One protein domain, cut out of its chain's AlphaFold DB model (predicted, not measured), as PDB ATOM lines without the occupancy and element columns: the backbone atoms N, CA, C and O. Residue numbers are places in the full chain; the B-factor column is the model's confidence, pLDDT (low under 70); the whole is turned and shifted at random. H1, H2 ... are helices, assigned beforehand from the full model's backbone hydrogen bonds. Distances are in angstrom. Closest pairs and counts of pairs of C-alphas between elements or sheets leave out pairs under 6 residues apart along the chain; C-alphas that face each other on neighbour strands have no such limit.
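Overview. This is residues 95 to 142 of the 386 residues of the protein "Predicted protein" of Nematostella vectensis (UniProt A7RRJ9). A strung-out chain without a packed core: H2, the longest helix, continues from H1 as an arm, and beyond it the short H3, H4 and the looping tail 133 to 142 form a loose head. The printed part has 48 residues, all helix by class, with four named helices in the order H1, H2, H3, H4 and no named strand. It is only just extended, close to loose, with a radius of gyration of the C-alphas of 14.8 A and spans of 42 by 23 by 17 A.

Along the chain. H2, residues 104 to 115, is 16.3 A long and begins at C-alpha 104 (-38.784, -17.715, -0.399). H1 is residues 95 to 101, 9.9 A; H3 is 120 to 123; H4 is 128 to 132, ending at C-alpha 132 (-49.566, -25.958, -27.473).

Arrangement. H2 and H1 are close but not clearly touching, their closest C-alphas, Glu 106 and Arg 100, 7.0 A apart. They run the same way at 38 degrees, only just a steep tilt. H2 and H3 are apart; H3 and H4 only just, at 8.1 A. In H1, H2 and H4 every O i to N i+4 pair is within hydrogen-bond range; H3 is too short for one.

Size, cuts and confidence. The C-alphas farthest apart, Glu 95 and Asp 138, are 44.3 A apart. The printed part has no cut, and its three links between helices are tight. Residues 114 to 124 have pLDDT under 70.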
ATOM      1  N   GLU A  95     -42.158  -1.448  -1.876       78.50
ATOM      2  CA  GLU A  95     -41.128  -2.181  -1.134       78.50
ATOM      3  C   GLU A  95     -41.678  -3.461  -0.485       78.50
ATOM      4  O   GLU A  95     -41.060  -4.525  -0.558       78.50
ATOM      5  N   ARG A  96     -42.889  -3.401   0.087       76.25
ATOM      6  CA  ARG A  96     -43.578  -4.572   0.658       76.25
ATOM      7  C   ARG A  96     -44.080  -5.524  -0.416       76.25
ATOM      8  O   ARG A  96     -44.023  -6.738  -0.231       76.25
ATOM      9  N   MET A  97     -44.527  -4.993  -1.548       76.56
ATOM     10  CA  MET A  97     -44.886  -5.794  -2.715       76.56
ATOM     11  C   MET A  97     -43.671  -6.519  -3.293       76.56
ATOM     12  O   MET A  97     -43.773  -7.692  -3.659       76.56
ATOM     13  N   TRP A  98     -42.510  -5.859  -3.324       81.25
ATOM     14  CA  TRP A  98     -41.255  -6.489  -3.720       81.25
ATOM     15  C   TRP A  98     -40.842  -7.589  -2.737       81.25
ATOM     16  O   TRP A  98     -40.555  -8.701  -3.178       81.25
ATOM     17  N   LEU A  99     -40.889  -7.333  -1.425       80.62
ATOM     18  CA  LEU A  99     -40.572  -8.336  -0.399       80.62
ATOM     19  C   LEU A  99     -41.495  -9.555  -0.478       80.62
ATOM     20  O   LEU A  99     -41.011 -10.678  -0.471       80.62
ATOM     21  N   ARG A 100     -42.806  -9.349  -0.638       77.31
ATOM     22  CA  ARG A 100     -43.789 -10.432  -0.793       77.31
ATOM     23  C   ARG A 100     -43.512 -11.276  -2.041       77.31
ATOM     24  O   ARG A 100     -43.490 -12.500  -1.995       77.31
ATOM     25  N   ARG A 101     -43.226 -10.622  -3.169       80.25
ATOM     26  CA  ARG A 101     -42.932 -11.302  -4.440       80.25
ATOM     27  C   ARG A 101     -41.611 -12.080  -4.411       80.25
ATOM     28  O   ARG A 101     -41.480 -13.039  -5.172       80.25
ATOM     29  N   ASN A 102     -40.666 -11.657  -3.571       80.19
ATOM     30  CA  ASN A 102     -39.355 -12.279  -3.396       80.19
ATOM     31  C   ASN A 102     -39.244 -13.132  -2.119       80.19
ATOM     32  O   ASN A 102     -38.163 -13.641  -1.827       80.19
ATOM     33  N   ASP A 103     -40.338 -13.318  -1.373       85.81
ATOM     34  CA  ASP A 103     -40.363 -14.187  -0.200       85.81
ATOM     35  C   ASP A 103     -40.091 -15.637  -0.648       85.81
ATOM     36  O   ASP A 103     -40.814 -16.155  -1.513       85.81
ATOM     37  N   PRO A 104     -39.075 -16.320  -0.086       82.38
ATOM     38  CA  PRO A 104     -38.784 -17.715  -0.399       82.38
ATOM     39  C   PRO A 104     -40.009 -18.636  -0.310       82.38
ATOM     40  O   PRO A 104     -40.147 -19.546  -1.132       82.38
ATOM     41  N   ALA A 105     -40.926 -18.393   0.635       81.12
ATOM     42  CA  ALA A 105     -42.145 -19.184   0.790       81.12
ATOM     43  C   ALA A 105     -43.141 -18.954  -0.359       81.12
ATOM     44  O   ALA A 105     -43.749 -19.903  -0.865       81.12
ATOM     45  N   GLU A 106     -43.286 -17.712  -0.821       80.56
ATOM     46  CA  GLU A 106     -44.183 -17.367  -1.925       80.56
ATOM     47  C   GLU A 106     -43.609 -17.796  -3.281       80.56
ATOM     48  O   GLU A 106     -44.344 -18.303  -4.137       80.56
ATOM     49  N   ILE A 107     -42.288 -17.692  -3.461       78.69
ATOM     50  CA  ILE A 107     -41.577 -18.252  -4.618       78.69
ATOM     51  C   ILE A 107     -41.784 -19.770  -4.666       78.69
ATOM     52  O   ILE A 107     -42.213 -20.296  -5.698       78.69
ATOM     53  N   ALA A 108     -41.564 -20.474  -3.550       79.88
ATOM     54  CA  ALA A 108     -41.779 -21.915  -3.462       79.88
ATOM     55  C   ALA A 108     -43.243 -22.298  -3.739       79.88
ATOM     56  O   ALA A 108     -43.504 -23.245  -4.481       79.88
ATOM     57  N   ALA A 109     -44.211 -21.530  -3.228       78.62
ATOM     58  CA  ALA A 109     -45.632 -21.746  -3.497       78.62
ATOM     59  C   ALA A 109     -46.000 -21.518  -4.976       78.62
ATOM     60  O   ALA A 109     -46.818 -22.256  -5.531       78.62
ATOM     61  N   ARG A 110     -45.400 -20.527  -5.648       76.31
ATOM     62  CA  ARG A 110     -45.593 -20.282  -7.091       76.31
ATOM     63  C   ARG A 110     -44.992 -21.404  -7.932       76.31
ATOM     64  O   ARG A 110     -45.639 -21.858  -8.872       76.31
ATOM     65  N   GLU A 111     -43.803 -21.883  -7.579       72.88
ATOM     66  CA  GLU A 111     -43.173 -23.033  -8.237       72.88
ATOM     67  C   GLU A 111     -43.963 -24.330  -8.006       72.88
ATOM     68  O   GLU A 111     -44.183 -25.097  -8.944       72.88
ATOM     69  N   ALA A 112     -44.497 -24.543  -6.802       72.25
ATOM     70  CA  ALA A 112     -45.384 -25.666  -6.509       72.25
ATOM     71  C   ALA A 112     -46.688 -25.597  -7.323       72.25
ATOM     72  O   ALA A 112     -47.107 -26.603  -7.889       72.25
ATOM     73  N   LYS A 113     -47.296 -24.410  -7.469       72.31
ATOM     74  CA  LYS A 113     -48.480 -24.206  -8.325       72.31
ATOM     75  C   LYS A 113     -48.193 -24.466  -9.803       72.31
ATOM     76  O   LYS A 113     -49.051 -25.013 -10.486       72.31
ATOM     77  N   LYS A 114     -46.999 -24.120 -10.302       68.88
ATOM     78  CA  LYS A 114     -46.583 -24.463 -11.673       68.88
ATOM     79  C   LYS A 114     -46.434 -25.972 -11.857       68.88
ATOM     80  O   LYS A 114     -46.765 -26.480 -12.924       68.88
ATOM     81  N   LYS A 115     -45.933 -26.685 -10.846       65.31
ATOM     82  CA  LYS A 115     -45.721 -28.143 -10.880       65.31
ATOM     83  C   LYS A 115     -46.988 -28.953 -10.583       65.31
ATOM     84  O   LYS A 115     -47.050 -30.116 -10.963       65.31
ATOM     85  N   ALA A 116     -47.997 -28.354  -9.955       66.31
ATOM     86  CA  ALA A 116     -49.245 -29.027  -9.625       66.31
ATOM     87  C   ALA A 116     -49.996 -29.517 -10.884       66.31
ATOM     88  O   ALA A 116     -49.962 -28.850 -11.925       66.31
ATOM     89  N   PRO A 117     -50.689 -30.668 -10.803       61.44
ATOM     90  CA  PRO A 117     -51.538 -31.144 -11.883       61.44
ATOM     91  C   PRO A 117     -52.702 -30.175 -12.118       61.44
ATOM     92  O   PRO A 117     -53.411 -29.788 -11.188       61.44
ATOM     93  N   ILE A 118     -52.885 -29.783 -13.379       63.00
ATOM     94  CA  ILE A 118     -53.951 -28.879 -13.818       63.00
ATOM     95  C   ILE A 118     -55.277 -29.651 -13.787       63.00
ATOM     96  O   ILE A 118     -55.375 -30.748 -14.338       63.00
ATOM     97  N   SER A 119     -56.303 -29.090 -13.142       61.31
ATOM     98  CA  SER A 119     -57.645 -29.688 -13.127       61.31
ATOM     99  C   SER A 119     -58.267 -29.673 -14.530       61.31
ATOM    100  O   SER A 119     -58.020 -28.757 -15.311       61.31
ATOM    101  N   ILE A 120     -59.134 -30.640 -14.844       61.22
ATOM    102  CA  ILE A 120     -59.834 -30.728 -16.140       61.22
ATOM    103  C   ILE A 120     -60.603 -29.429 -16.447       61.22
ATOM    104  O   ILE A 120     -60.578 -28.947 -17.574       61.22
ATOM    105  N   GLU A 121     -61.221 -28.803 -15.443       62.53
ATOM    106  CA  GLU A 121     -61.936 -27.525 -15.610       62.53
ATOM    107  C   GLU A 121     -61.003 -26.370 -16.004       62.53
ATOM    108  O   GLU A 121     -61.369 -25.493 -16.789       62.53
ATOM    109  N   GLN A 122     -59.775 -26.389 -15.486       64.44
ATOM    110  CA  GLN A 122     -58.749 -25.418 -15.849       64.44
ATOM    111  C   GLN A 122     -58.222 -25.708 -17.254       64.44
ATOM    112  O   GLN A 122     -58.073 -24.764 -18.017       64.44
ATOM    113  N   MET A 123     -58.040 -26.989 -17.614       61.75
ATOM    114  CA  MET A 123     -57.619 -27.437 -18.951       61.75
ATOM    115  C   MET A 123     -58.551 -26.930 -20.060       61.75
ATOM    116  O   MET A 123     -58.088 -26.434 -21.081       61.75
ATOM    117  N   LEU A 124     -59.863 -27.004 -19.827       64.94
ATOM    118  CA  LEU A 124     -60.896 -26.538 -20.763       64.94
ATOM    119  C   LEU A 124     -60.961 -25.010 -20.904       64.94
ATOM    120  O   LEU A 124     -61.654 -24.509 -21.786       64.94
ATOM    121  N   SER A 125     -60.261 -24.280 -20.035       71.75
ATOM    122  CA  SER A 125     -60.215 -22.818 -20.028       71.75
ATOM    123  C   SER A 125     -58.908 -22.253 -20.601       71.75
ATOM    124  O   SER A 125     -58.785 -21.032 -20.680       71.75
ATOM    125  N   LEU A 126     -57.932 -23.096 -20.977       76.31
ATOM    126  CA  LEU A 126     -56.679 -22.620 -21.574       76.31
ATOM    127  C   LEU A 126     -56.884 -22.170 -23.018       76.31
ATOM    128  O   LEU A 126     -57.595 -22.801 -23.801       76.31
ATOM    129  N   ASP A 127     -56.174 -21.107 -23.381       79.25
ATOM    130  CA  ASP A 127     -56.070 -20.674 -24.768       79.25
ATOM    131  C   ASP A 127     -55.271 -21.699 -25.597       79.25
ATOM    132  O   ASP A 127     -54.359 -22.369 -25.101       79.25
ATOM    133  N   MET A 128     -55.571 -21.813 -26.894       80.25
ATOM    134  CA  MET A 128     -54.933 -22.781 -27.794       80.25
ATOM    135  C   MET A 128     -53.407 -22.610 -27.795       80.25
ATOM    136  O   MET A 128     -52.660 -23.586 -27.738       80.25
ATOM    137  N   LYS A 129     -52.921 -21.366 -27.760       81.69
ATOM    138  CA  LYS A 129     -51.486 -21.071 -27.684       81.69
ATOM    139  C   LYS A 129     -50.843 -21.578 -26.391       81.69
ATOM    140  O   LYS A 129     -49.658 -21.899 -26.386       81.69
ATOM    141  N   GLU A 130     -51.595 -21.650 -25.299       81.38
ATOM    142  CA  GLU A 130     -51.120 -22.174 -24.019       81.38
ATOM    143  C   GLU A 130     -51.167 -23.699 -23.978       81.38
ATOM    144  O   GLU A 130     -50.217 -24.314 -23.497       81.38
ATOM    145  N   THR A 131     -52.198 -24.313 -24.564       79.50
ATOM    146  CA  THR A 131     -52.247 -25.775 -24.722       79.50
ATOM    147  C   THR A 131     -51.076 -26.290 -25.553       79.50
ATOM    148  O   THR A 131     -50.433 -27.257 -25.160       79.50
ATOM    149  N   LEU A 132     -50.703 -25.587 -26.628       83.38
ATOM    150  CA  LEU A 132     -49.566 -25.958 -27.473       83.38
ATOM    151  C   LEU A 132     -48.214 -25.841 -26.756       83.38
ATOM    152  O   LEU A 132     -47.295 -26.568 -27.104       83.38
ATOM    153  N   LYS A 133     -48.082 -25.004 -25.717       86.31
ATOM    154  CA  LYS A 133     -46.862 -24.953 -24.884       86.31
ATOM    155  C   LYS A 133     -46.684 -26.193 -24.008       86.31
ATOM    156  O   LYS A 133     -45.598 -26.391 -23.476       86.31
ATOM    157  N   MET A 134     -47.738 -26.988 -23.814       79.38
ATOM    158  CA  MET A 134     -47.675 -28.242 -23.058       79.38
ATOM    159  C   MET A 134     -47.209 -29.417 -23.922       79.38
ATOM    160  O   MET A 134     -46.941 -30.488 -23.376       79.38
ATOM    161  N   PHE A 135     -47.077 -29.221 -25.238       83.62
ATOM    162  CA  PHE A 135     -46.596 -30.221 -26.181       83.62
ATOM    163  C   PHE A 135     -45.325 -29.738 -26.879       83.62
ATOM    164  O   PHE A 135     -45.135 -28.562 -27.177       83.62
ATOM    165  N   ARG A 136     -44.421 -30.674 -27.130       87.50
ATOM    166  CA  ARG A 136     -43.254 -30.476 -27.977       87.50
ATOM    167  C   ARG A 136     -43.696 -30.462 -29.453       87.50
ATOM    168  O   ARG A 136     -44.777 -30.959 -29.776       87.50
ATOM    169  N   PRO A 137     -42.872 -29.937 -30.378       85.06
ATOM    170  CA  PRO A 137     -43.198 -29.916 -31.809       85.06
ATOM    171  C   PRO A 137     -43.429 -31.301 -32.443       85.06
ATOM    172  O   PRO A 137     -43.998 -31.390 -33.524       85.06
ATOM    173  N   ASP A 138     -42.994 -32.375 -31.781       84.12
ATOM    174  CA  ASP A 138     -43.207 -33.776 -32.164       84.12
ATOM    175  C   ASP A 138     -44.542 -34.357 -31.648       84.12
ATOM    176  O   ASP A 138     -44.827 -35.534 -31.863       84.12
ATOM    177  N   GLY A 139     -45.360 -33.553 -30.959       81.94
ATOM    178  CA  GLY A 139     -46.657 -33.952 -30.408       81.94
ATOM    179  C   GLY A 139     -46.584 -34.689 -29.069       81.94
ATOM    180  O   GLY A 139     -47.617 -35.122 -28.559       81.94
ATOM    181  N   ARG A 140     -45.395 -34.832 -28.470       83.38
ATOM    182  CA  ARG A 140     -45.241 -35.423 -27.132       83.38
ATOM    183  C   ARG A 140     -45.488 -34.380 -26.041       83.38
ATOM    184  O   ARG A 140     -45.210 -33.201 -26.260       83.38
ATOM    185  N   PRO A 141     -45.997 -34.770 -24.863       83.19
ATOM    186  CA  PRO A 141     -46.106 -33.856 -23.730       83.19
ATOM    187  C   PRO A 141     -44.717 -33.318 -23.349       83.19
ATOM    188  O   PRO A 141     -43.714 -34.019 -23.447       83.19
ATOM    189  N   VAL A 142     -44.650 -32.062 -22.908       83.38
ATOM    190  CA  VAL A 142     -43.413 -31.443 -22.390       83.38
ATOM    191  C   VAL A 142     -42.992 -32.063 -21.055       83.38
ATOM    192  O   VAL A 142     -41.827 -31.985 -20.675       83.38
TER     193      VAL A 142